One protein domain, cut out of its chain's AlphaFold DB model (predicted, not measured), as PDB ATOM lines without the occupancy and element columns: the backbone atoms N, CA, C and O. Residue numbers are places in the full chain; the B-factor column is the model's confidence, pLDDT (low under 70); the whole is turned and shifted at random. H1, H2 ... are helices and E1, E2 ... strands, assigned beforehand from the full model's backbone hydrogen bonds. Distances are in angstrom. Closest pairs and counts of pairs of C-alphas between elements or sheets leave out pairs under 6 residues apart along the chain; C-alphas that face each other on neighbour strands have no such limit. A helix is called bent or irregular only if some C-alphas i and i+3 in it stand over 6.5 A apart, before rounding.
ATOM      1  N   ILE A 178     157.469 168.564 123.638       94.56
ATOM      2  CA  ILE A 178     157.866 169.553 122.631       94.56
ATOM      3  C   ILE A 178     157.140 169.273 121.313       94.56
ATOM      4  O   ILE A 178     156.537 170.184 120.752       94.56
ATOM      5  N   ALA A 179     157.108 168.018 120.854       93.19
ATOM      6  CA  ALA A 179     156.406 167.636 119.631       93.19
ATOM      7  C   ALA A 179     154.925 168.051 119.659       93.19
ATOM      8  O   ALA A 179     154.419 168.602 118.683       93.19
ATOM      9  N   MET A 180     154.234 167.822 120.782       93.31
ATOM     10  CA  MET A 180     152.827 168.193 120.974       93.31
ATOM     11  C   MET A 180     152.619 169.710 120.915       93.31
ATOM     12  O   MET A 180     151.689 170.175 120.255       93.31
ATOM     13  N   VAL A 181     153.485 170.481 121.577       92.62
ATOM     14  CA  VAL A 181     153.409 171.950 121.604       92.62
ATOM     15  C   VAL A 181     153.691 172.537 120.223       92.62
ATOM     16  O   VAL A 181     152.903 173.345 119.733       92.62
ATOM     17  N   MET A 182     154.744 172.070 119.553       89.88
ATOM     18  CA  MET A 182     155.124 172.556 118.225       89.88
ATOM     19  C   MET A 182     154.109 172.149 117.150       89.88
ATOM     20  O   MET A 182     153.758 172.954 116.292       89.88
ATOM     21  N   ALA A 183     153.554 170.934 117.214       89.88
ATOM     22  CA  ALA A 183     152.484 170.521 116.307       89.88
ATOM     23  C   ALA A 183     151.219 171.371 116.491       89.88
ATOM     24  O   ALA A 183     150.594 171.765 115.506       89.88
ATOM     25  N   LYS A 184     150.872 171.711 117.740       88.56
ATOM     26  CA  LYS A 184     149.763 172.623 118.036       88.56
ATOM     27  C   LYS A 184     150.022 174.020 117.469       88.56
ATOM     28  O   LYS A 184     149.111 174.585 116.869       88.56
ATOM     29  N   HIS A 185     151.233 174.554 117.632       85.62
ATOM     30  CA  HIS A 185     151.626 175.842 117.054       85.62
ATOM     31  C   HIS A 185     151.495 175.839 115.522       85.62
ATOM     32  O   HIS A 185     150.888 176.741 114.953       85.62
ATOM     33  N   ALA A 186     151.936 174.761 114.870       85.25
ATOM     34  CA  ALA A 186     151.798 174.563 113.428       85.25
ATOM     35  C   ALA A 186     150.357 174.242 112.960       85.25
ATOM     36  O   ALA A 186     150.128 174.023 111.769       85.25
ATOM     37  N   GLY A 187     149.377 174.151 113.869       87.44
ATOM     38  CA  GLY A 187     147.989 173.812 113.540       87.44
ATOM     39  C   GLY A 187     147.787 172.368 113.058       87.44
ATOM     40  O   GLY A 187     146.810 172.075 112.366       87.44
ATOM     41  N   VAL A 188     148.696 171.451 113.403       88.81
ATOM     42  CA  VAL A 188     148.663 170.047 112.974       88.81
ATOM     43  C   VAL A 188     148.306 169.123 114.133       88.81
ATOM     44  O   VAL A 188     149.005 169.039 115.135       88.81
ATOM     45  N   GLU A 189     147.239 168.344 113.971       88.88
ATOM     46  CA  GLU A 189     146.850 167.336 114.964       88.88
ATOM     47  C   GLU A 189     147.802 166.122 114.964       88.88
ATOM     48  O   GLU A 189     148.138 165.598 113.898       88.88
ATOM     49  N   ILE A 190     148.173 165.631 116.150       91.62
ATOM     50  CA  ILE A 190     148.847 164.338 116.346       91.62
ATOM     51  C   ILE A 190     147.791 163.311 116.770       91.62
ATOM     52  O   ILE A 190     147.190 163.426 117.833       91.62
ATOM     53  N   SER A 191     147.571 162.284 115.961       92.38
ATOM     54  CA  SER A 191     146.541 161.256 116.164       92.38
ATOM     55  C   SER A 191     146.791 160.411 117.420       92.38
ATOM     56  O   SER A 191     145.842 160.029 118.107       92.38
ATOM     57  N   ALA A 192     148.057 160.144 117.750       92.06
ATOM     58  CA  ALA A 192     148.498 159.408 118.932       92.06
ATOM     59  C   ALA A 192     148.056 160.078 120.245       92.06
ATOM     60  O   ALA A 192     147.875 159.387 121.250       92.06
ATOM     61  N   LEU A 193     147.766 161.388 120.228       91.81
ATOM     62  CA  LEU A 193     147.194 162.104 121.373       91.81
ATOM     63  C   LEU A 193     145.861 161.526 121.830       91.81
ATOM     64  O   LEU A 193     145.522 161.649 123.004       91.81
ATOM     65  N   ARG A 194     145.109 160.871 120.938       91.44
ATOM     66  CA  ARG A 194     143.851 160.218 121.302       91.44
ATOM     67  C   ARG A 194     144.057 159.190 122.412       91.44
ATOM     68  O   ARG A 194     143.280 159.179 123.356       91.44
ATOM     69  N   GLY A 195     145.126 158.394 122.345       90.62
ATOM     70  CA  GLY A 195     145.437 157.403 123.378       90.62
ATOM     71  C   GLY A 195     145.740 158.043 124.734       90.62
ATOM     72  O   GLY A 195     145.226 157.592 125.757       90.62
ATOM     73  N   ILE A 196     146.510 159.136 124.735       93.31
ATOM     74  CA  ILE A 196     146.807 159.922 125.942       93.31
ATOM     75  C   ILE A 196     145.520 160.521 126.515       93.31
ATOM     76  O   ILE A 196     145.229 160.356 127.698       93.31
ATOM     77  N   ARG A 197     144.711 161.161 125.667       93.38
ATOM     78  CA  ARG A 197     143.430 161.760 126.048       93.38
ATOM     79  C   ARG A 197     142.477 160.733 126.648       93.38
ATOM     80  O   ARG A 197     141.861 161.013 127.667       93.38
ATOM     81  N   ASP A 198     142.353 159.554 126.045       92.88
ATOM     82  CA  ASP A 198     141.435 158.515 126.518       92.88
ATOM     83  C   ASP A 198     141.872 157.970 127.894       92.88
ATOM     84  O   ASP A 198     141.029 157.732 128.765       92.88
ATOM     85  N   LYS A 199     143.186 157.848 128.139       93.00
ATOM     86  CA  LYS A 199     143.752 157.478 129.451       93.00
ATOM     87  C   LYS A 199     143.472 158.534 130.518       93.00
ATOM     88  O   LYS A 199     142.935 158.205 131.580       93.00
ATOM     89  N   LEU A 200     143.749 159.800 130.202       92.75
ATOM     90  CA  LEU A 200     143.469 160.931 131.086       92.75
ATOM     91  C   LEU A 200     141.961 161.045 131.375       92.75
ATOM     92  O   LEU A 200     141.547 161.068 132.532       92.75
ATOM     93  N   ALA A 201     141.103 160.982 130.356       91.31
ATOM     94  CA  ALA A 201     139.647 160.995 130.531       91.31
ATOM     95  C   ALA A 201     139.136 159.829 131.405       91.31
ATOM     96  O   ALA A 201     138.146 159.969 132.133       91.31
ATOM     97  N   GLY A 202     139.813 158.677 131.360       89.19
ATOM     98  CA  GLY A 202     139.555 157.541 132.245       89.19
ATOM     99  C   GLY A 202     139.939 157.791 133.708       89.19
ATOM    100  O   GLY A 202     139.342 157.191 134.603       89.19
ATOM    101  N   GLY A 203     140.913 158.670 133.965       88.00
ATOM    102  CA  GLY A 203     141.326 159.136 135.294       88.00
ATOM    103  C   GLY A 203     142.051 158.103 136.164       88.00
ATOM    104  O   GLY A 203     142.297 158.370 137.337       88.00
ATOM    105  N   ARG A 204     142.370 156.921 135.618       86.38
ATOM    106  CA  ARG A 204     143.003 155.798 136.342       86.38
ATOM    107  C   ARG A 204     144.444 155.525 135.928       86.38
ATOM    108  O   ARG A 204     145.172 154.892 136.685       86.38
ATOM    109  N   THR A 205     144.832 155.967 134.738       88.38
ATOM    110  CA  THR A 205     146.142 155.667 134.160       88.38
ATOM    111  C   THR A 205     146.659 156.895 133.439       88.38
ATOM    112  O   THR A 205     145.890 157.568 132.754       88.38
ATOM    113  N   GLY A 206     147.950 157.163 133.594       89.88
ATOM    114  CA  GLY A 206     148.618 158.265 132.928       89.88
ATOM    115  C   GLY A 206     149.264 157.893 131.606       89.88
ATOM    116  O   GLY A 206     149.218 156.725 131.196       89.88
ATOM    117  N   PRO A 207     149.878 158.880 130.940       93.25
ATOM    118  CA  PRO A 207     150.750 158.632 129.807       93.25
ATOM    119  C   PRO A 207     151.878 157.665 130.184       93.25
ATOM    120  O   PRO A 207     152.474 157.761 131.258       93.25
ATOM    121  N   THR A 208     152.182 156.729 129.297       91.88
ATOM    122  CA  THR A 208     153.241 155.735 129.483       91.88
ATOM    123  C   THR A 208     154.352 155.922 128.460       91.88
ATOM    124  O   THR A 208     154.180 156.594 127.445       91.88
ATOM    125  N   PHE A 209     155.478 155.236 128.677       91.56
ATOM    126  CA  PHE A 209     156.581 155.151 127.715       91.56
ATOM    127  C   PHE A 209     156.097 154.911 126.271       91.56
ATOM    128  O   PHE A 209     156.549 155.570 125.341       91.56
ATOM    129  N   ALA A 210     155.143 153.995 126.079       91.25
ATOM    130  CA  ALA A 210     154.611 153.671 124.757       91.25
ATOM    131  C   ALA A 210     153.833 154.833 124.117       91.25
ATOM    132  O   ALA A 210     153.885 154.988 122.898       91.25
ATOM    133  N   ASP A 211     153.146 155.657 124.913       94.19
ATOM    134  CA  ASP A 211     152.425 156.826 124.401       94.19
ATOM    135  C   ASP A 211     153.401 157.891 123.890       94.19
ATOM    136  O   ASP A 211     153.211 158.432 122.801       94.19
ATOM    137  N   TRP A 212     154.486 158.144 124.631       94.94
ATOM    138  CA  TRP A 212     155.538 159.081 124.222       94.94
ATOM    139  C   TRP A 212     156.209 158.657 122.921       94.94
ATOM    140  O   TRP A 212     156.357 159.455 121.997       94.94
ATOM    141  N   VAL A 213     156.531 157.370 122.808       93.12
ATOM    142  CA  VAL A 213     157.089 156.803 121.579       93.12
ATOM    143  C   VAL A 213     156.100 156.904 120.418       93.12
ATOM    144  O   VAL A 213     156.509 157.233 119.308       93.12
ATOM    145  N   ALA A 214     154.806 156.669 120.646       93.56
ATOM    146  CA  ALA A 214     153.793 156.786 119.598       93.56
ATOM    147  C   ALA A 214     153.696 158.218 119.043       93.56
ATOM    148  O   ALA A 214     153.647 158.388 117.824       93.56
ATOM    149  N   VAL A 215     153.737 159.233 119.915       94.19
ATOM    150  CA  VAL A 215     153.787 160.650 119.518       94.19
ATOM    151  C   VAL A 215     155.025 160.930 118.665       94.19
ATOM    152  O   VAL A 215     154.902 161.458 117.559       94.19
ATOM    153  N   LEU A 216     156.207 160.524 119.138       93.00
ATOM    154  CA  LEU A 216     157.470 160.772 118.440       93.00
ATOM    155  C   LEU A 216     157.555 160.043 117.091       93.00
ATOM    156  O   LEU A 216     158.039 160.607 116.115       93.00
ATOM    157  N   ILE A 217     157.047 158.811 116.989       91.00
ATOM    158  CA  ILE A 217     156.990 158.086 115.713       91.00
ATOM    159  C   ILE A 217     156.046 158.787 114.735       91.00
ATOM    160  O   ILE A 217     156.392 158.932 113.560       91.00
ATOM    161  N   GLU A 218     154.868 159.229 115.185       91.75
ATOM    162  CA  GLU A 218     153.893 159.867 114.299       91.75
ATOM    163  C   GLU A 218     154.444 161.151 113.667       91.75
ATOM    164  O   GLU A 218     154.264 161.358 112.460       91.75
ATOM    165  N   VAL A 219     155.178 161.966 114.432       89.94
ATOM    166  CA  VAL A 219     155.764 163.205 113.898       89.94
ATOM    167  C   VAL A 219     156.851 162.954 112.848       89.94
ATOM    168  O   VAL A 219     157.073 163.802 111.993       89.94
ATOM    169  N   THR A 220     157.451 161.761 112.772       87.00
ATOM    170  CA  THR A 220     158.354 161.403 111.651       87.00
ATOM    171  C   THR A 220     157.624 161.123 110.322       87.00
ATOM    172  O   THR A 220     158.252 160.973 109.259       87.00
ATOM    173  N   GLY A 221     156.291 161.014 110.366       85.62
ATOM    174  CA  GLY A 221     155.435 160.599 109.262       85.62
ATOM    175  C   GLY A 221     155.232 161.654 108.169       85.62
ATOM    176  O   GLY A 221     155.547 162.835 108.305       85.62
ATOM    177  N   LYS A 222     154.636 161.229 107.044       83.00
ATOM    178  CA  LYS A 222     154.445 162.072 105.843       83.00
ATOM    179  C   LYS A 222     153.666 163.369 106.100       83.00
ATOM    180  O   LYS A 222     153.913 164.344 105.403       83.00
ATOM    181  N   LYS A 223     152.731 163.376 107.060       83.94
ATOM    182  CA  LYS A 223     151.903 164.548 107.405       83.94
ATOM    183  C   LYS A 223     152.769 165.722 107.867       83.94
ATOM    184  O   LYS A 223     152.595 166.832 107.384       83.94
ATOM    185  N   PHE A 224     153.733 165.437 108.732       82.94
ATOM    186  CA  PHE A 224     154.626 166.423 109.334       82.94
ATOM    187  C   PHE A 224     155.816 166.764 108.433       82.94
ATOM    188  O   PHE A 224     156.340 167.866 108.512       82.94
ATOM    189  N   ARG A 225     156.188 165.868 107.505       77.00
ATOM    190  CA  ARG A 225     157.195 166.146 106.460       77.00
ATOM    191  C   ARG A 225     156.802 167.226 105.457       77.00
ATOM    192  O   ARG A 225     157.661 167.681 104.720       77.00
ATOM    193  N   ARG A 226     155.517 167.571 105.376       78.12
ATOM    194  CA  ARG A 226     155.010 168.620 104.478       78.12
ATOM    195  C   ARG A 226     155.043 170.012 105.105       78.12
ATOM    196  O   ARG A 226     154.679 170.961 104.420       78.12
ATOM    197  N   LEU A 227     155.382 170.114 106.390       77.00
ATOM    198  CA  LEU A 227     155.518 171.409 107.040       77.00
ATOM    199  C   LEU A 227     156.746 172.137 106.485       77.00
ATOM    200  O   LEU A 227     157.714 171.449 106.151       77.00
ATOM    201  N   PRO A 228     156.686 173.475 106.360       71.56
ATOM    202  CA  PRO A 228     157.817 174.282 105.915       71.56
ATOM    203  C   PRO A 228     159.067 174.006 106.746       71.56
ATOM    204  O   PRO A 228     158.946 173.702 107.934       71.56
ATOM    205  N   ASP A 229     160.236 174.122 106.109       67.56
ATOM    206  CA  ASP A 229     161.531 173.789 106.713       67.56
ATOM    207  C   ASP A 229     162.016 174.827 107.763       67.56
ATOM    208  O   ASP A 229     163.053 174.642 108.391       67.56
ATOM    209  N   ASP A 230     161.241 175.889 107.997       65.88
ATOM    210  CA  ASP A 230     161.486 176.936 109.002       65.88
ATOM    211  C   ASP A 230     160.804 176.662 110.359       65.88
ATOM    212  O   ASP A 230     160.947 177.423 111.309       65.88
ATOM    213  N   GLN A 231     160.028 175.580 110.472       69.44
ATOM    214  CA  GLN A 231     159.244 175.308 111.675       69.44
ATOM    215  C   GLN A 231     160.089 174.617 112.763       69.44
ATOM    216  O   GLN A 231     160.667 173.559 112.490       69.44
ATOM    217  N   PRO A 232     160.018 175.048 114.042       67.81
ATOM    218  CA  PRO A 232     160.741 174.416 115.160       67.81
ATOM    219  C   PRO A 232     160.473 172.909 115.351       67.81
ATOM    220  O   PRO A 232     161.213 172.207 116.038       67.81
ATOM    221  N   LEU A 233     159.401 172.375 114.750       77.19
ATOM    222  CA  LEU A 233     159.050 170.955 114.806       77.19
ATOM    223  C   LEU A 233     160.019 170.049 114.023       77.19
ATOM    224  O   LEU A 233     160.041 168.844 114.274       77.19
ATOM    225  N   ILE A 234     160.790 170.576 113.069       76.00
ATOM    226  CA  ILE A 234     161.662 169.774 112.191       76.00
ATOM    227  C   ILE A 234     162.705 169.008 112.966       76.00
ATOM    228  O   ILE A 234     162.862 167.809 112.746       76.00
ATOM    229  N   GLU A 235     163.337 169.669 113.918       76.31
ATOM    230  CA  GLU A 235     164.382 169.063 114.721       76.31
ATOM    231  C   GLU A 235     163.865 167.847 115.504       76.31
ATOM    232  O   GLU A 235     164.446 166.760 115.483       76.31
ATOM    233  N   VAL A 236     162.651 167.952 116.050       80.69
ATOM    234  CA  VAL A 236     161.986 166.836 116.740       80.69
ATOM    235  C   VAL A 236     161.696 165.662 115.794       80.69
ATOM    236  O   VAL A 236     161.736 164.501 116.211       80.69
ATOM    237  N   ARG A 237     161.450 165.921 114.500       80.19
ATOM    238  CA  ARG A 237     161.236 164.864 113.489       80.19
ATOM    239  C   ARG A 237     162.490 164.018 113.270       80.19
ATOM    240  O   ARG A 237     162.364 162.883 112.799       80.19
ATOM    241  N   HIS A 238     163.673 164.542 113.586       78.44
ATOM    242  CA  HIS A 238     164.936 163.835 113.402       78.44
ATOM    243  C   HIS A 238     165.243 162.834 114.527       78.44
ATOM    244  O   HIS A 238     165.875 161.813 114.248       78.44
ATOM    245  N   MET A 239     164.678 163.016 115.728       78.38
ATOM    246  CA  MET A 239     164.964 162.203 116.925       78.38
ATOM    247  C   MET A 239     164.744 160.688 116.756       78.38
ATOM    248  O   MET A 239     165.449 159.887 117.362       78.38
ATOM    249  N   LEU A 240     163.770 160.268 115.938       81.25
ATOM    250  CA  LEU A 240     163.485 158.851 115.634       81.25
ATOM    251  C   LEU A 240     163.485 158.563 114.125       81.25
ATOM    252  O   LEU A 240     162.827 157.633 113.646       81.25
ATOM    253  N   HIS A 241     164.211 159.367 113.350       79.19
ATOM    254  CA  HIS A 241     164.227 159.248 111.894       79.19
ATOM    255  C   HIS A 241     164.954 157.976 111.421       79.19
ATOM    256  O   HIS A 241     164.507 157.295 110.488       79.19
ATOM    257  N   THR A 242     166.060 157.615 112.078       85.31
ATOM    258  CA  THR A 242     166.889 156.468 111.682       85.31
ATOM    259  C   THR A 242     166.317 155.142 112.194       85.31
ATOM    260  O   THR A 242     165.507 155.089 113.123       85.31
ATOM    261  N   SER A 243     166.693 154.031 111.551       88.31
ATOM    262  CA  SER A 243     166.346 152.690 112.045       88.31
ATOM    263  C   SER A 243     167.037 152.379 113.370       88.31
ATOM    264  O   SER A 243     166.431 151.746 114.227       88.31
ATOM    265  N   GLU A 244     168.265 152.866 113.552       92.75
ATOM    266  CA  GLU A 244     169.061 152.671 114.764       92.75
ATOM    267  C   GLU A 244     168.408 153.323 115.988       92.75
ATOM    268  O   GLU A 244     168.230 152.665 117.010       92.75
ATOM    269  N   MET A 245     167.953 154.576 115.870       91.69
ATOM    270  CA  MET A 245     167.243 155.273 116.951       91.69
ATOM    271  C   MET A 245     165.934 154.564 117.309       91.69
ATOM    272  O   MET A 245     165.614 154.380 118.484       91.69
ATOM    273  N   TRP A 279     172.459 156.332 124.977       95.44
ATOM    274  CA  TRP A 279     173.435 157.176 124.293       95.44
ATOM    275  C   TRP A 279     173.026 157.494 122.850       95.44
ATOM    276  O   TRP A 279     172.993 158.661 122.473       95.44
ATOM    277  N   VAL A 280     172.611 156.482 122.075       95.06
ATOM    278  CA  VAL A 280     172.088 156.677 120.707       95.06
ATOM    279  C   VAL A 280     170.919 157.668 120.686       95.06
ATOM    280  O   VAL A 280     170.859 158.531 119.812       95.06
ATOM    281  N   LEU A 281     169.992 157.567 121.645       95.25
ATOM    282  CA  LEU A 281     168.855 158.488 121.724       95.25
ATOM    283  C   LEU A 281     169.270 159.906 122.134       95.25
ATOM    284  O   LEU A 281     168.735 160.862 121.581       95.25
ATOM    285  N   LEU A 282     170.216 160.055 123.067       94.75
ATOM    286  CA  LEU A 282     170.732 161.361 123.481       94.75
ATOM    287  C   LEU A 282     171.451 162.068 122.334       94.75
ATOM    288  O   LEU A 282     171.231 163.259 122.139       94.75
ATOM    289  N   SER A 283     172.264 161.350 121.555       89.81
ATOM    290  CA  SER A 283     172.909 161.899 120.357       89.81
ATOM    291  C   SER A 283     171.893 162.279 119.279       89.81
ATOM    292  O   SER A 283     172.047 163.299 118.622       89.81
ATOM    293  N   GLY A 284     170.809 161.511 119.130       89.31
ATOM    294  CA  GLY A 284     169.693 161.879 118.250       89.31
ATOM    295  C   GLY A 284     168.862 163.073 118.720       89.31
ATOM    296  O   GLY A 284     168.013 163.549 117.971       89.31
ATOM    297  N   ALA A 285     169.085 163.539 119.948       91.94
ATOM    298  CA  ALA A 285     168.369 164.644 120.571       91.94
ATOM    299  C   ALA A 285     169.251 165.889 120.783       91.94
ATOM    300  O   ALA A 285     168.915 166.722 121.619       91.94
ATOM    301  N   ASP A 286     170.363 166.007 120.047       89.00
ATOM    302  CA  ASP A 286     171.288 167.155 120.088       89.00
ATOM    303  C   ASP A 286     170.569 168.500 119.939       89.00
ATOM    304  O   ASP A 286     170.784 169.404 120.739       89.00
ATOM    305  N   PHE A 287     169.595 168.582 119.031       87.06
ATOM    306  CA  PHE A 287     168.786 169.782 118.800       87.06
ATOM    307  C   PHE A 287     168.112 170.367 120.057       87.06
ATOM    308  O   PHE A 287     167.689 171.522 120.073       87.06
ATOM    309  N   LEU A 288     167.968 169.584 121.134       90.94
ATOM    310  CA  LEU A 288     167.476 170.093 122.414       90.94
ATOM    311  C   LEU A 288     168.433 171.105 123.057       90.94
ATOM    312  O   LEU A 288     168.009 171.843 123.944       90.94
ATOM    313  N   SER A 289     169.694 171.146 122.630       88.44
ATOM    314  CA  SER A 289     170.663 172.167 123.019       88.44
ATOM    315  C   SER A 289     170.327 173.549 122.439       88.44
ATOM    316  O   SER A 289     170.586 174.558 123.101       88.44
ATOM    317  N   ASP A 290     169.657 173.589 121.284       85.81
ATOM    318  CA  ASP A 290     169.206 174.814 120.617       85.81
ATOM    319  C   ASP A 290     167.806 175.253 121.085       85.81
ATOM    320  O   ASP A 290     167.506 176.446 121.169       85.81
ATOM    321  N   LEU A 291     166.952 174.299 121.479       89.56
ATOM    322  CA  LEU A 291     165.619 174.559 122.037       89.56
ATOM    323  C   LEU A 291     165.680 174.868 123.539       89.56
ATOM    324  O   LEU A 291     165.498 173.999 124.401       89.56
ATOM    325  N   ARG A 292     165.892 176.143 123.870       92.25
ATOM    326  CA  ARG A 292     166.091 176.584 125.256       92.25
ATOM    327  C   ARG A 292     164.799 176.517 126.069       92.25
ATOM    328  O   ARG A 292     163.831 177.221 125.788       92.25
ATOM    329  N   LEU A 293     164.808 175.732 127.146       96.19
ATOM    330  CA  LEU A 293     163.748 175.739 128.152       96.19
ATOM    331  C   LEU A 293     163.857 177.006 129.002       96.19
ATOM    332  O   LEU A 293     164.850 177.206 129.703       96.19
ATOM    333  N   VAL A 294     162.828 177.851 128.983       95.94
ATOM    334  CA  VAL A 294     162.814 179.095 129.755       95.94
ATOM    335  C   VAL A 294     161.584 179.229 130.635       95.94
ATOM    336  O   VAL A 294     160.471 178.861 130.267       95.94
ATOM    337  N   TYR A 295     161.788 179.797 131.818       96.56
ATOM    338  CA  TYR A 295     160.725 180.149 132.750       96.56
ATOM    339  C   TYR A 295     160.551 181.666 132.795       96.56
ATOM    340  O   TYR A 295     161.484 182.392 133.154       96.56
ATOM    341  N   LEU A 296     159.363 182.161 132.434       95.75
ATOM    342  CA  LEU A 296     159.065 183.593 132.471       95.75
ATOM    343  C   LEU A 296     158.660 184.015 133.882       95.75
ATOM    344  O   LEU A 296     157.554 183.749 134.342       95.75
ATOM    345  N   THR A 297     159.545 184.738 134.561       94.94
ATOM    346  CA  THR A 297     159.296 185.241 135.922       94.94
ATOM    347  C   THR A 297     158.502 186.545 135.934       94.94
ATOM    348  O   THR A 297     157.733 186.789 136.860       94.94
ATOM    349  N   SER A 298     158.678 187.398 134.920       95.00
ATOM    350  CA  SER A 298     157.979 188.679 134.810       95.00
ATOM    351  C   SER A 298     157.844 189.109 133.356       95.00
ATOM    352  O   SER A 298     158.781 188.951 132.572       95.00
ATOM    353  N   VAL A 299     156.688 189.684 133.025       95.06
ATOM    354  CA  VAL A 299     156.405 190.302 131.727       95.06
ATOM    355  C   VAL A 299     155.924 191.728 131.976       95.06
ATOM    356  O   VAL A 299     154.946 191.941 132.691       95.06
ATOM    357  N   ARG A 300     156.604 192.720 131.395       95.31
ATOM    358  CA  ARG A 300     156.195 194.128 131.463       95.31
ATOM    359  C   ARG A 300     156.012 194.685 130.060       95.31
ATOM    360  O   ARG A 300     156.987 194.846 129.338       95.31
ATOM    361  N   TRP A 301     154.779 195.021 129.700       95.62
ATOM    362  CA  TRP A 301     154.457 195.607 128.400       95.62
ATOM    363  C   TRP A 301     154.588 197.133 128.406       95.62
ATOM    364  O   TRP A 301     153.992 197.807 129.248       95.62
ATOM    365  N   ASP A 302     155.334 197.679 127.445       94.69
ATOM    366  CA  ASP A 302     155.307 199.095 127.091       94.69
ATOM    367  C   ASP A 302     154.379 199.291 125.884       94.69
ATOM    368  O   ASP A 302     154.737 199.007 124.740       94.69
ATOM    369  N   ALA A 303     153.166 199.786 126.142       91.69
ATOM    370  CA  ALA A 303     152.154 199.983 125.106       91.69
ATOM    371  C   ALA A 303     152.509 201.084 124.092       91.69
ATOM    372  O   ALA A 303     152.009 201.045 122.968       91.69
ATOM    373  N   LEU A 304     153.358 202.049 124.468       93.94
ATOM    374  CA  LEU A 304     153.781 203.128 123.573       93.94
ATOM    375  C   LEU A 304     154.864 202.636 122.615       93.94
ATOM    376  O   LEU A 304     154.795 202.914 121.420       93.94
ATOM    377  N   ARG A 305     155.838 201.875 123.129       92.88
ATOM    378  CA  ARG A 305     156.919 201.293 122.316       92.88
ATOM    379  C   ARG A 305     156.516 200.002 121.605       92.88
ATOM    380  O   ARG A 305     157.206 199.610 120.674       92.88
ATOM    381  N   ARG A 306     155.414 199.368 122.021       92.75
ATOM    382  CA  ARG A 306     154.975 198.032 121.582       92.75
ATOM    383  C   ARG A 306     156.055 196.966 121.787       92.75
ATOM    384  O   ARG A 306     156.303 196.144 120.911       92.75
ATOM    385  N   VAL A 307     156.702 197.012 122.949       94.12
ATOM    386  CA  VAL A 307     157.759 196.072 123.337       94.12
ATOM    387  C   VAL A 307     157.496 195.577 124.755       94.12
ATOM    388  O   VAL A 307     157.187 196.359 125.657       94.12
ATOM    389  N   ALA A 308     157.626 194.271 124.963       94.44
ATOM    390  CA  ALA A 308     157.633 193.643 126.272       94.44
ATOM    391  C   ALA A 308     159.066 193.549 126.797       94.44
ATOM    392  O   ALA A 308     159.960 193.073 126.105       94.44
ATOM    393  N   THR A 309     159.289 193.944 128.045       96.06
ATOM    394  CA  THR A 309     160.490 193.583 128.797       96.06
ATOM    395  C   THR A 309     160.206 192.309 129.580       96.06
ATOM    396  O   THR A 309     159.345 192.288 130.465       96.06
ATOM    397  N   LEU A 310     160.937 191.247 129.260       95.75
ATOM    398  CA  LEU A 310     160.817 189.937 129.885       95.75
ATOM    399  C   LEU A 310     161.926 189.752 130.911       95.75
ATOM    400  O   LEU A 310     163.079 190.088 130.646       95.75
ATOM    401  N   ARG A 311     161.599 189.160 132.060       95.88
ATOM    402  CA  ARG A 311     162.590 188.561 132.956       95.88
ATOM    403  C   ARG A 311     162.411 187.053 132.938       95.88
ATOM    404  O   ARG A 311     161.362 186.555 133.352       95.88
ATOM    405  N   LEU A 312     163.439 186.338 132.508       94.94
ATOM    406  CA  LEU A 312     163.386 184.894 132.302       94.94
ATOM    407  C   LEU A 312     164.536 184.165 132.990       94.94
ATOM    408  O   LEU A 312     165.572 184.757 133.280       94.94
ATOM    409  N   GLN A 313     164.337 182.882 133.255       95.00
ATOM    410  CA  GLN A 313     165.344 181.941 133.740       95.00
ATOM    411  C   GLN A 313     165.546 180.859 132.680       95.00
ATOM    412  O   GLN A 313     164.583 180.197 132.309       95.00
ATOM    413  N   GLU A 314     166.774 180.692 132.183       94.25
ATOM    414  CA  GLU A 314     167.116 179.633 131.221       94.25
ATOM    415  C   GLU A 314     167.422 178.340 131.984       94.25
ATOM    416  O   GLU A 314     168.482 178.209 132.594       94.25
ATOM    417  N   LEU A 315     166.477 177.401 131.983       95.38
ATOM    418  CA  LEU A 315     166.546 176.125 132.695       95.38
ATOM    419  C   LEU A 315     167.301 175.085 131.855       95.38
ATOM    420  O   LEU A 315     166.747 174.057 131.459       95.38
ATOM    421  N   MET A 316     168.569 175.376 131.572       94.12
ATOM    422  CA  MET A 316     169.486 174.492 130.850       94.12
ATOM    423  C   MET A 316     170.537 173.929 131.810       94.12
ATOM    424  O   MET A 316     171.008 174.625 132.711       94.12
ATOM    425  N   GLY A 317     170.918 172.673 131.598       93.88
ATOM    426  CA  GLY A 317     171.878 171.953 132.423       93.88
ATOM    427  C   GLY A 317     171.301 171.376 133.722       93.88
ATOM    428  O   GLY A 317     170.124 171.509 134.051       93.88
ATOM    429  N   ASP A 318     172.142 170.693 134.487       90.62
ATOM    430  CA  ASP A 318     171.762 169.870 135.646       90.62
ATOM    431  C   ASP A 318     171.354 170.646 136.919       90.62
ATOM    432  O   ASP A 318     171.005 170.027 137.929       90.62
ATOM    433  N   HIS A 319     171.334 171.984 136.889       86.38
ATOM    434  CA  HIS A 319     170.996 172.835 138.036       86.38
ATOM    435  C   HIS A 319     169.631 173.521 137.879       86.38
ATOM    436  O   HIS A 319     169.343 174.139 136.861       86.38
ATOM    437  N   SER A 320     168.809 173.469 138.931       79.38
ATOM    438  CA  SER A 320     167.464 174.069 138.959       79.38
ATOM    439  C   SER A 320     167.444 175.549 139.364       79.38
ATOM    440  O   SER A 320     166.430 176.227 139.203       79.38
ATOM    441  N   ILE A 321     168.553 176.068 139.903       78.75
ATOM    442  CA  ILE A 321     168.696 177.467 140.320       78.75
ATOM    443  C   ILE A 321     169.591 178.175 139.311       78.75
ATOM    444  O   ILE A 321     170.804 177.978 139.298       78.75
ATOM    445  N   VAL A 322     168.982 179.025 138.488       81.88
ATOM    446  CA  VAL A 322     169.664 179.730 137.399       81.88
ATOM    447  C   VAL A 322     169.455 181.246 137.503       81.88
ATOM    448  O   VAL A 322     168.395 181.702 137.961       81.88
ATOM    449  N   PRO A 323     170.453 182.056 137.104       83.06
ATOM    450  CA  PRO A 323     170.338 183.508 137.133       83.06
ATOM    451  C   PRO A 323     169.273 183.995 136.147       83.06
ATOM    452  O   PRO A 323     169.109 183.449 135.057       83.06
ATOM    453  N   SER A 324     168.560 185.058 136.523       89.06
ATOM    454  CA  SER A 324     167.596 185.691 135.626       89.06
ATOM    455  C   SER A 324     168.289 186.541 134.562       89.06
ATOM    456  O   SER A 324     169.243 187.263 134.855       89.06
ATOM    457  N   ARG A 325     167.753 186.516 133.343       91.25
ATOM    458  CA  ARG A 325     168.127 187.383 132.223       91.25
ATOM    459  C   ARG A 325     166.973 188.306 131.857       91.25
ATOM    460  O   ARG A 325     165.817 188.021 132.176       91.25
ATOM    461  N   VAL A 326     167.305 189.420 131.214       92.50
ATOM    462  CA  VAL A 326     166.333 190.382 130.688       92.50
ATOM    463  C   VAL A 326     166.423 190.389 129.170       92.50
ATOM    464  O   VAL A 326     167.525 190.376 128.629       92.50
ATOM    465  N   MET A 327     165.272 190.404 128.508       92.44
ATOM    466  CA  MET A 327     165.157 190.411 127.052       92.44
ATOM    467  C   MET A 327     163.989 191.307 126.631       92.44
ATOM    468  O   MET A 327     163.002 191.414 127.362       92.44
ATOM    469  N   GLU A 328     164.099 191.960 125.475       92.81
ATOM    470  CA  GLU A 328     162.975 192.644 124.828       92.81
ATOM    471  C   GLU A 328     162.255 191.673 123.878       92.81
ATOM    472  O   GLU A 328     162.896 190.852 123.228       92.81
ATOM    473  N   TYR A 329     160.927 191.747 123.807       93.25
ATOM    474  CA  TYR A 329     160.104 190.884 122.960       93.25
ATOM    475  C   TYR A 329     158.975 191.681 122.303       93.25
ATOM    476  O   TYR A 329     158.453 192.631 122.885       93.25
ATOM    477  N   SER A 330     158.593 191.316 121.084       89.00
ATOM    478  CA  SER A 330     157.689 192.109 120.236       89.00
ATOM    479  C   SER A 330     156.195 191.902 120.521       89.00
ATOM    480  O   SER A 330     155.363 192.620 119.971       89.00
ATOM    481  N   SER A 331     155.837 190.952 121.390       89.06
ATOM    482  CA  SER A 331     154.446 190.601 121.703       89.06
ATOM    483  C   SER A 331     154.132 190.714 123.197       89.06
ATOM    484  O   SER A 331     155.006 190.546 124.051       89.06
ATOM    485  N   ASN A 332     152.861 190.981 123.507       87.00
ATOM    486  CA  ASN A 332     152.302 190.971 124.859       87.00
ATOM    487  C   ASN A 332     151.480 189.708 125.176       87.00
ATOM    488  O   ASN A 332     150.952 189.601 126.281       87.00
ATOM    489  N   GLU A 333     151.387 188.751 124.251       90.12
ATOM    490  CA  GLU A 333     150.645 187.492 124.407       90.12
ATOM    491  C   GLU A 333     151.464 186.440 125.179       90.12
ATOM    492  O   GLU A 333     151.650 185.303 124.748       90.12
ATOM    493  N   LEU A 334     152.004 186.840 126.331       94.00
ATOM    494  CA  LEU A 334     152.860 186.008 127.171       94.00
ATOM    495  C   LEU A 334     152.245 185.800 128.555       94.00
ATOM    496  O   LEU A 334     151.700 186.715 129.171       94.00
ATOM    497  N   GLU A 335     152.385 184.585 129.065       93.94
ATOM    498  CA  GLU A 335     151.890 184.151 130.358       93.94
ATOM    499  C   GLU A 335     153.041 184.180 131.371       93.94
ATOM    500  O   GLU A 335     153.981 183.381 131.321       93.94
ATOM    501  N   GLN A 336     152.978 185.127 132.307       94.81
ATOM    502  CA  GLN A 336     153.913 185.173 133.426       94.81
ATOM    503  C   GLN A 336     153.732 183.938 134.319       94.81
ATOM    504  O   GLN A 336     152.613 183.531 134.617       94.81
ATOM    505  N   GLY A 337     154.840 183.392 134.819       94.44
ATOM    506  CA  GLY A 337     154.838 182.238 135.712       94.44
ATOM    507  C   GLY A 337     154.716 180.902 134.983       94.44
ATOM    508  O   GLY A 337     154.427 179.898 135.630       94.44
ATOM    509  N   SER A 338     154.961 180.885 133.671       96.44
ATOM    510  CA  SER A 338     154.850 179.697 132.828       96.44
ATOM    511  C   SER A 338     156.155 179.349 132.114       96.44
ATOM    512  O   SER A 338     157.065 180.172 131.964       96.44
ATOM    513  N   LEU A 339     156.247 178.079 131.721       97.44
ATOM    514  CA  LEU A 339     157.357 177.537 130.947       97.44
ATOM    515  C   LEU A 339     157.141 177.763 129.453       97.44
ATOM    516  O   LEU A 339     156.022 177.641 128.952       97.44
ATOM    517  N   TYR A 340     158.238 178.022 128.758       96.62
ATOM    518  CA  TYR A 340     158.299 178.188 127.317       96.62
ATOM    519  C   TYR A 340     159.485 177.411 126.748       96.62
ATOM    520  O   TYR A 340     160.515 177.274 127.409       96.62
ATOM    521  N   ILE A 341     159.350 176.941 125.511       94.50
ATOM    522  CA  ILE A 341     160.507 176.660 124.660       94.50
ATOM    523  C   ILE A 341     160.791 177.921 123.864       94.50
ATOM    524  O   ILE A 341     159.889 178.450 123.218       94.50
ATOM    525  N   MET A 342     162.025 178.396 123.931       92.31
ATOM    526  CA  MET A 342     162.536 179.399 123.014       92.31
ATOM    527  C   MET A 342     163.251 178.679 121.872       92.31
ATOM    528  O   MET A 342     164.189 177.924 122.132       92.31
ATOM    529  N   ASP A 343     162.774 178.871 120.645       87.81
ATOM    530  CA  ASP A 343     163.415 178.324 119.446       87.81
ATOM    531  C   ASP A 343     164.680 179.115 119.050       87.81
ATOM    532  O   ASP A 343     165.073 180.076 119.727       87.81
ATOM    533  N   ALA A 344     165.338 178.680 117.972       79.56
ATOM    534  CA  ALA A 344     166.556 179.301 117.456       79.56
ATOM    535  C   ALA A 344     166.338 180.758 117.000       79.56
ATOM    536  O   ALA A 344     167.230 181.588 117.170       79.56
ATOM    537  N   ASP A 345     165.136 181.090 116.522       78.62
ATOM    538  CA  ASP A 345     164.759 182.439 116.082       78.62
ATOM    539  C   ASP A 345     164.299 183.336 117.251       78.62
ATOM    540  O   ASP A 345     163.955 184.508 117.074       78.62
ATOM    541  N   GLY A 346     164.302 182.807 118.480       84.50
ATOM    542  CA  GLY A 346     163.863 183.504 119.688       84.50
ATOM    543  C   GLY A 346     162.349 183.480 119.915       84.50
ATOM    544  O   GLY A 346     161.866 184.114 120.857       84.50
ATOM    545  N   GLY A 347     161.599 182.743 119.096       89.44
ATOM    546  CA  GLY A 347     160.170 182.512 119.242       89.44
ATOM    547  C   GLY A 347     159.849 181.744 120.521       89.44
ATOM    548  O   GLY A 347     160.464 180.726 120.838       89.44
ATOM    549  N   LEU A 348     158.881 182.248 121.290       92.94
ATOM    550  CA  LEU A 348     158.469 181.670 122.570       92.94
ATOM    551  C   LEU A 348     157.203 180.816 122.424       92.94
ATOM    552  O   LEU A 348     156.110 181.330 122.186       92.94
ATOM    553  N   HIS A 349     157.333 179.515 122.692       93.31
ATOM    554  CA  HIS A 349     156.256 178.523 122.613       93.31
ATOM    555  C   HIS A 349     155.806 178.074 124.004       93.31
ATOM    556  O   HIS A 349     156.559 177.414 124.720       93.31
ATOM    557  N   LEU A 350     154.580 178.438 124.400       95.56
ATOM    558  CA  LEU A 350     154.030 178.135 125.729       95.56
ATOM    559  C   LEU A 350     153.906 176.619 125.954       95.56
ATOM    560  O   LEU A 350     153.219 175.924 125.206       95.56
ATOM    561  N   LEU A 351     154.506 176.123 127.039       96.75
ATOM    562  CA  LEU A 351     154.474 174.706 127.410       96.75
ATOM    563  C   LEU A 351     153.250 174.320 128.252       96.75
ATOM    564  O   LEU A 351     152.902 173.140 128.319       96.75
ATOM    565  N   ARG A 352     152.561 175.279 128.885       95.44
ATOM    566  CA  ARG A 352     151.338 175.001 129.654       95.44
ATOM    567  C   ARG A 352     150.201 174.559 128.711       95.44
ATOM    568  O   ARG A 352     149.996 175.187 127.673       95.44
ATOM    569  N   PRO A 353     149.417 173.518 129.052       94.56
ATOM    570  CA  PRO A 353     149.445 172.738 130.295       94.56
ATOM    571  C   PRO A 353     150.320 171.478 130.260       94.56
ATOM    572  O   PRO A 353     150.333 170.747 131.242       94.56
ATOM    573  N   PHE A 354     151.023 171.201 129.160       95.38
ATOM    574  CA  PHE A 354     151.779 169.961 128.961       95.38
ATOM    575  C   PHE A 354     152.967 169.810 129.922       95.38
ATOM    576  O   PHE A 354     153.235 168.699 130.381       95.38
ATOM    577  N   LEU A 355     153.650 170.916 130.233       97.50
ATOM    578  CA  LEU A 355     154.741 170.969 131.206       97.50
ATOM    579  C   LEU A 355     154.651 172.245 132.047       97.50
ATOM    580  O   LEU A 355     154.440 173.335 131.512       97.50
ATOM    581  N   VAL A 356     154.841 172.123 133.361       96.81
ATOM    582  CA  VAL A 356     154.824 173.256 134.301       96.81
ATOM    583  C   VAL A 356     156.040 173.249 135.224       96.81
ATOM    584  O   VAL A 356     156.598 172.194 135.515       96.81
ATOM    585  N   TRP A 357     156.447 174.429 135.698       95.25
ATOM    586  CA  TRP A 357     157.552 174.610 136.646       95.25
ATOM    587  C   TRP A 357     157.013 174.982 138.017       95.25
ATOM    588  O   TRP A 357     156.385 176.031 138.169       95.25
ATOM    589  N   LYS A 358     157.228 174.117 139.009       93.06
ATOM    590  CA  LYS A 358     156.684 174.305 140.359       93.06
ATOM    591  C   LYS A 358     157.617 173.757 141.428       93.06
ATOM    592  O   LYS A 358     158.499 172.945 141.160       93.06
ATOM    593  N   ASN A 359     157.400 174.206 142.661       92.62
ATOM    594  CA  ASN A 359     158.049 173.637 143.831       92.62
ATOM    595  C   ASN A 359     157.383 172.298 144.197       92.62
ATOM    596  O   ASN A 359     156.162 172.220 144.327       92.62
ATOM    597  N   CYS A 360     158.178 171.241 144.336       90.38
ATOM    598  CA  CYS A 360     157.697 169.915 144.689       90.38
ATOM    599  C   CYS A 360     157.276 169.863 146.162       90.38
ATOM    600  O   CYS A 360     158.100 170.044 147.054       90.38
ATOM    601  N   SER A 361     156.024 169.496 146.435       89.50
ATOM    602  CA  SER A 361     155.510 169.350 147.805       89.50
ATOM    603  C   SER A 361     156.225 168.273 148.635       89.50
ATOM    604  O   SER A 361     156.180 168.330 149.858       89.50
ATOM    605  N   ALA A 362     156.880 167.298 147.993       91.00
ATOM    606  CA  ALA A 362     157.570 166.204 148.677       91.00
ATOM    607  C   ALA A 362     159.026 166.536 149.048       91.00
ATOM    608  O   ALA A 362     159.452 166.238 150.160       91.00
ATOM    609  N   CYS A 363     159.798 167.145 148.139       91.25
ATOM    610  CA  CYS A 363     161.225 167.431 148.365       91.25
ATOM    611  C   CYS A 363     161.569 168.920 148.453       91.25
ATOM    612  O   CYS A 363     162.731 169.260 148.659       91.25
ATOM    613  N   THR A 364     160.591 169.816 148.297       89.75
ATOM    614  CA  THR A 364     160.736 171.284 148.309       89.75
ATOM    615  C   THR A 364     161.645 171.865 147.218       89.75
ATOM    616  O   THR A 364     161.937 173.063 147.211       89.75
ATOM    617  N   GLN A 365     162.093 171.033 146.274       90.31
ATOM    618  CA  GLN A 365     162.896 171.465 145.136       90.31
ATOM    619  C   GLN A 365     162.005 171.906 143.983       90.31
ATOM    620  O   GLN A 365     160.916 171.370 143.777       90.31
ATOM    621  N   TRP A 366     162.481 172.874 143.210       92.44
ATOM    622  CA  TRP A 366     161.839 173.218 141.953       92.44
ATOM    623  C   TRP A 366     162.060 172.117 140.918       92.44
ATOM    624  O   TRP A 366     163.136 171.519 140.851       92.44
ATOM    625  N   SER A 367     161.017 171.798 140.162       94.81
ATOM    626  CA  SER A 367     161.011 170.690 139.209       94.81
ATOM    627  C   SER A 367     160.034 170.958 138.073       94.81
ATOM    628  O   SER A 367     159.074 171.727 138.220       94.81
ATOM    629  N   THR A 368     160.287 170.318 136.936       97.12
ATOM    630  CA  THR A 368     159.354 170.290 135.818       97.12
ATOM    631  C   THR A 368     158.376 169.140 136.003       97.12
ATOM    632  O   THR A 368     158.742 168.036 136.409       97.12
ATOM    633  N   PHE A 369     157.107 169.405 135.724       97.44
ATOM    634  CA  PHE A 369     156.016 168.474 135.954       97.44
ATOM    635  C   PHE A 369     155.177 168.308 134.695       97.44
ATOM    636  O   PHE A 369     154.731 169.303 134.121       97.44
ATOM    637  N   HIS A 370     154.926 167.060 134.304       96.81
ATOM    638  CA  HIS A 370     153.963 166.717 133.260       96.81
ATOM    639  C   HIS A 370     152.693 166.125 133.878       96.81
ATOM    640  O   HIS A 370     152.689 165.698 135.036       96.81
ATOM    641  N   ILE A 371     151.608 166.076 133.100       95.56
ATOM    642  CA  ILE A 371     150.359 165.449 133.546       95.56
ATOM    643  C   ILE A 371     150.562 163.944 133.698       95.56
ATOM    644  O   ILE A 371     151.013 163.286 132.758       95.56
ATOM    645  N   ASP A 372     150.193 163.416 134.862       94.81
ATOM    646  CA  ASP A 372     150.200 161.984 135.146       94.81
ATOM    647  C   ASP A 372     148.768 161.456 135.189       94.81
ATOM    648  O   ASP A 372     148.370 160.696 134.319       94.81
ATOM    649  N   LEU A 373     147.935 161.919 136.124       94.75
ATOM    650  CA  LEU A 373     146.556 161.441 136.268       94.75
ATOM    651  C   LEU A 373     145.570 162.600 136.339       94.75
ATOM    652  O   LEU A 373     145.853 163.661 136.882       94.75
ATOM    653  N   THR A 374     144.352 162.362 135.872       93.38
ATOM    654  CA  THR A 374     143.227 163.295 136.015       93.38
ATOM    655  C   THR A 374     142.031 162.568 136.629       93.38
ATOM    656  O   THR A 374     141.062 162.276 135.921       93.38
ATOM    657  N   PRO A 375     142.083 162.214 137.930       90.75
ATOM    658  CA  PRO A 375     140.955 161.586 138.613       90.75
ATOM    659  C   PRO A 375     139.699 162.456 138.478       90.75
ATOM    660  O   PRO A 375     139.800 163.678 138.433       90.75
ATOM    661  N   ARG A 376     138.509 161.850 138.411       84.00
ATOM    662  CA  ARG A 376     137.263 162.603 138.165       84.00
ATOM    663  C   ARG A 376     136.925 163.592 139.283       84.00
ATOM    664  O   ARG A 376     136.547 164.717 138.981       84.00
ATOM    665  N   ASP A 377     137.134 163.176 140.530       82.94
ATOM    666  CA  ASP A 377     136.669 163.900 141.721       82.94
ATOM    667  C   ASP A 377     137.796 164.590 142.513       82.94
ATOM    668  O   ASP A 377     137.529 165.211 143.533       82.94
ATOM    669  N   ASN A 378     139.050 164.495 142.053       86.25
ATOM    670  CA  ASN A 378     140.217 165.113 142.704       86.25
ATOM    671  C   ASN A 378     140.956 166.043 141.744       86.25
ATOM    672  O   ASN A 378     140.620 166.114 140.569       86.25
ATOM    673  N   ASP A 379     141.981 166.731 142.222       92.06
ATOM    674  CA  ASP A 379     142.853 167.572 141.400       92.06
ATOM    675  C   ASP A 379     143.630 166.777 140.344       92.06
ATOM    676  O   ASP A 379     143.783 165.554 140.431       92.06
ATOM    677  N   VAL A 380     144.150 167.487 139.337       94.44
ATOM    678  CA  VAL A 380     145.075 166.898 138.365       94.44
ATOM    679  C   VAL A 380     146.355 166.503 139.091       94.44
ATOM    680  O   VAL A 380     146.974 167.332 139.751       94.44
ATOM    681  N   VAL A 381     146.767 165.249 138.949       96.00
ATOM    682  CA  VAL A 381     148.032 164.743 139.470       96.00
ATOM    683  C   VAL A 381     149.103 164.951 138.413       96.00
ATOM    684  O   VAL A 381     148.977 164.518 137.264       96.00
ATOM    685  N   LEU A 382     150.180 165.595 138.822       96.25
ATOM    686  CA  LEU A 382     151.361 165.838 138.022       96.25
ATOM    687  C   LEU A 382     152.516 164.989 138.524       96.25
ATOM    688  O   LEU A 382     152.607 164.725 139.722       96.25
ATOM    689  N   LYS A 383     153.435 164.630 137.630       96.44
ATOM    690  CA  LYS A 383     154.647 163.871 137.949       96.44
ATOM    691  C   LYS A 383     155.895 164.627 137.511       96.44
ATOM    692  O   LYS A 383     155.955 165.149 136.398       96.44
ATOM    693  N   SER A 384     156.878 164.696 138.408       97.00
ATOM    694  CA  SER A 384     158.161 165.352 138.151       97.00
ATOM    695  C   SER A 384     159.018 164.520 137.204       97.00
ATOM    696  O   SER A 384     159.162 163.310 137.399       97.00
ATOM    697  N   LEU A 385     159.634 165.179 136.221       96.94
ATOM    698  CA  LEU A 385     160.595 164.545 135.316       96.94
ATOM    699  C   LEU A 385     161.938 164.259 136.013       96.94
ATOM    700  O   LEU A 385     162.564 163.231 135.767       96.94
ATOM    701  N   GLU A 386     162.369 165.132 136.921       95.06
ATOM    702  CA  GLU A 386     163.640 165.021 137.640       95.06
ATOM    703  C   GLU A 386     163.580 163.966 138.750       95.06
ATOM    704  O   GLU A 386     164.441 163.092 138.835       95.06
ATOM    705  N   HIS A 387     162.558 164.056 139.605       92.12
ATOM    706  CA  HIS A 387     162.493 163.333 140.878       92.12
ATOM    707  C   HIS A 387     161.472 162.194 140.891       92.12
ATOM    708  O   HIS A 387     161.451 161.404 141.829       92.12
ATOM    709  N   GLY A 388     160.562 162.134 139.913       91.88
ATOM    710  CA  GLY A 388     159.480 161.145 139.884       91.88
ATOM    711  C   GLY A 388     158.394 161.333 140.954       91.88
ATOM    712  O   GLY A 388     157.430 160.571 140.970       91.88
ATOM    713  N   HIS A 389     158.515 162.341 141.826       94.88
ATOM    714  CA  HIS A 389     157.490 162.706 142.805       94.88
ATOM    715  C   HIS A 389     156.224 163.232 142.132       94.88
ATOM    716  O   HIS A 389     156.285 163.833 141.057       94.88
ATOM    717  N   THR A 390     155.090 163.069 142.810       95.06
ATOM    718  CA  THR A 390     153.799 163.572 142.345       95.06
ATOM    719  C   THR A 390     153.312 164.767 143.160       95.06
ATOM    720  O   THR A 390     153.678 164.946 144.324       95.06
ATOM    721  N   THR A 391     152.503 165.616 142.535       94.69
ATOM    722  CA  THR A 391     151.833 166.748 143.186       94.69
ATOM    723  C   THR A 391     150.473 167.003 142.542       94.69
ATOM    724  O   THR A 391     150.235 166.554 141.424       94.69
ATOM    725  N   ASN A 392     149.584 167.707 143.236       94.19
ATOM    726  CA  ASN A 392     148.217 167.968 142.789       94.19
ATOM    727  C   ASN A 392     148.056 169.426 142.344       94.19
ATOM    728  O   ASN A 392     148.624 170.329 142.959       94.19
ATOM    729  N   ASP A 393     147.270 169.659 141.293       93.38
ATOM    730  CA  ASP A 393     147.013 170.990 140.752       93.38
ATOM    731  C   ASP A 393     145.613 171.108 140.127       93.38
ATOM    732  O   ASP A 393     145.352 170.640 139.018       93.38
ATOM    733  N   GLU A 394     144.701 171.776 140.828       90.31
ATOM    734  CA  GLU A 394     143.342 172.027 140.334       90.31
ATOM    735  C   GLU A 394     143.330 172.933 139.088       90.31
ATOM    736  O   GLU A 394     142.510 172.760 138.180       90.31
ATOM    737  N   SER A 395     144.281 173.871 138.993       92.06
ATOM    738  CA  SER A 395     144.274 174.945 137.989       92.06
ATOM    739  C   SER A 395     144.502 174.463 136.553       92.06
ATOM    740  O   SER A 395     144.254 175.207 135.601       92.06
ATOM    741  N   LEU A 396     144.956 173.219 136.372       93.81
ATOM    742  CA  LEU A 396     145.288 172.655 135.064       93.81
ATOM    743  C   LEU A 396     144.127 171.937 134.387       93.81
ATOM    744  O   LEU A 396     144.188 171.722 133.176       93.81
ATOM    745  N   ARG A 397     143.044 171.617 135.103       93.44
ATOM    746  CA  ARG A 397     141.917 170.874 134.522       93.44
ATOM    747  C   ARG A 397     141.294 171.597 133.328       93.44
ATOM    748  O   ARG A 397     141.092 170.983 132.286       93.44
ATOM    749  N   GLU A 398     141.005 172.886 133.466       93.56
ATOM    750  CA  GLU A 398     140.394 173.667 132.387       93.56
ATOM    751  C   GLU A 398     141.349 173.900 131.198       93.56
ATOM    752  O   GLU A 398     140.973 173.591 130.067       93.56
ATOM    753  N   PRO A 399     142.615 174.309 131.406       94.12
ATOM    754  CA  PRO A 399     143.624 174.327 130.346       94.12
ATOM    755  C   PRO A 399     143.741 173.006 129.577       94.12
ATOM    756  O   PRO A 399     143.876 173.017 128.355       94.12
ATOM    757  N   LEU A 400     143.657 171.857 130.260       93.75
ATOM    758  CA  LEU A 400     143.707 170.545 129.610       93.75
ATOM    759  C   LEU A 400     142.527 170.303 128.667       93.75
ATOM    760  O   LEU A 400     142.712 169.703 127.606       93.75
ATOM    761  N   ARG A 401     141.332 170.798 129.010       93.06
ATOM    762  CA  ARG A 401     140.171 170.777 128.107       93.06
ATOM    763  C   ARG A 401     140.385 171.681 126.901       93.06
ATOM    764  O   ARG A 401     140.146 171.257 125.774       93.06
ATOM    765  N   GLN A 402     140.906 172.888 127.121       91.81
ATOM    766  CA  GLN A 402     141.174 173.862 126.056       91.81
ATOM    767  C   GLN A 402     142.185 173.349 125.026       91.81
ATOM    768  O   GLN A 402     142.075 173.661 123.843       91.81
ATOM    769  N   VAL A 403     143.165 172.549 125.456       90.06
ATOM    770  CA  VAL A 403     144.144 171.933 124.545       90.06
ATOM    771  C   VAL A 403     143.720 170.554 124.026       90.06
ATOM    772  O   VAL A 403     144.498 169.906 123.333       90.06
ATOM    773  N   GLY A 404     142.505 170.098 124.347       89.19
ATOM    774  CA  GLY A 404     141.941 168.841 123.850       89.19
ATOM    775  C   GLY A 404     142.496 167.566 124.497       89.19
ATOM    776  O   GLY A 404     142.229 166.473 123.995       89.19
ATOM    777  N   LEU A 405     143.244 167.676 125.602       90.44
ATOM    778  CA  LEU A 405     143.731 166.530 126.387       90.44
ATOM    779  C   LEU A 405     142.687 165.979 127.364       90.44
ATOM    780  O   LEU A 405     142.822 164.850 127.832       90.44
ATOM    781  N   LEU A 406     141.632 166.745 127.636       90.94
ATOM    782  CA  LEU A 406     140.425 166.288 128.316       90.94
ATOM    783  C   LEU A 406     139.186 166.619 127.471       90.94
ATOM    784  O   LEU A 406     139.212 167.587 126.707       90.94
ATOM    785  N   PRO A 407     138.091 165.850 127.600       85.25
ATOM    786  CA  PRO A 407     136.812 166.213 127.000       85.25
ATOM    787  C   PRO A 407     136.325 167.572 127.514       85.25
ATOM    788  O   PRO A 407     136.485 167.881 128.701       85.25
ATOM    789  N   LEU A 408     135.705 168.359 126.630       82.06
ATOM    790  CA  LEU A 408     134.963 169.556 127.029       82.06
ATOM    791  C   LEU A 408     133.848 169.154 128.010       82.06
ATOM    792  O   LEU A 408     133.295 168.057 127.893       82.06
ATOM    793  N   ALA A 409     133.611 170.010 129.009       67.31
ATOM    794  CA  ALA A 409     132.613 169.787 130.055       67.31
ATOM    795  C   ALA A 409     131.184 169.766 129.503       67.31
ATOM    796  O   ALA A 409     130.913 170.548 128.562       67.31
TER     797      ALA A 409
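This is residues 178 to 245 and 279 to 409 of the 409 residues of an uncharacterized protein of Micromonospora haikouensis (UniProt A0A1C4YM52). Two strongly twisted antiparallel sheets meet along E4 and E6, with a group of four helices, H1 to H4, bordering both: H1 grazes the first sheet and the end of H2 grazes the second. The five-stranded sheet, order E3 E2 E1 E4 E5, extends away from the helix group toward E3, while the four-stranded one, E6 E7 E8 E9, is curled like part of a barrel, with H7 grazing it. The 199 printed residues hold seven named helices and nine named strands, H1 to H6, then E1 to E9, then H7, a mixed class. The whole is compact, with a radius of gyration of the C-alphas of 17.3 A and spans of 47 by 42 by 36 A.

H1, residues 178 to 185, begins with C-alpha 178 at (157.866, 169.553, 122.631). H2 is 193 to 202, H3 209 to 219, 16.0 A long, and H4 233 to 238. After the cut come H5, 279 to 283, and H6, 286 to 289. E1, 292 to 302, is 25.0 A long and bends by 74 degrees at residue 297. E2 is 307 to 314, E3 324 to 329, E4 339 to 342, E5 348 to 350, E6 355 to 359, E7 366 to 373, E8 380 to 384 and E9 390 to 393. H7, 394 to 402, ends with C-alpha 402 at (141.174, 173.862, 126.056); it is irregular, but only just: C-alphas 395 and 398 are 6.9 A apart.

H3 is the hub. It touches H1 at a steep tilt of 46 degrees, closest C-alphas Ala 179 and Leu 216, 7.0 A. H2 and H3, a helical hairpin, only just touch, with 3 pairs of C-alphas within 8 A, the closest Ile 196 and Asp 211, 6.6 A. H4 touches H3, closest C-alphas Val 219 and Arg 237, 5.7 A, and is close to but not clearly touching H6. H5 and H6 meet only through their link. E1, E2 and E3 form a meander, each strand the antiparallel neighbour of the one before; with E4, antiparallel neighbour of E1, they make a Greek key. N 309 and O 300 of the hairpin E1 and E2 are 2.8 A apart, within hydrogen-bond range, as are N 340 and O 294 between E4 and E1, 2.8 A. The closest C-alphas of E4 and E6 are Leu 339 and Val 356, 6.0 A. E6 to E9 form a second meander; in its hairpin E6 and E7, N 369 and O 356 are 2.8 A apart. Every O i to N i+4 pair is within range in H1 to H5, 3 of 5 in H7, and H6 is too short for one.

The C-alphas farthest apart are those of Glu 244 and Leu 304, 53.5 A. Residues 246 to 278 are not printed, and C-alphas 245 and 279 are 9.8 A apart across this cut. The link H3 to H4, 13 residues, is long. Mean pLDDT of the printed part is 90.2, with residues 229 to 232 and 409 under 70.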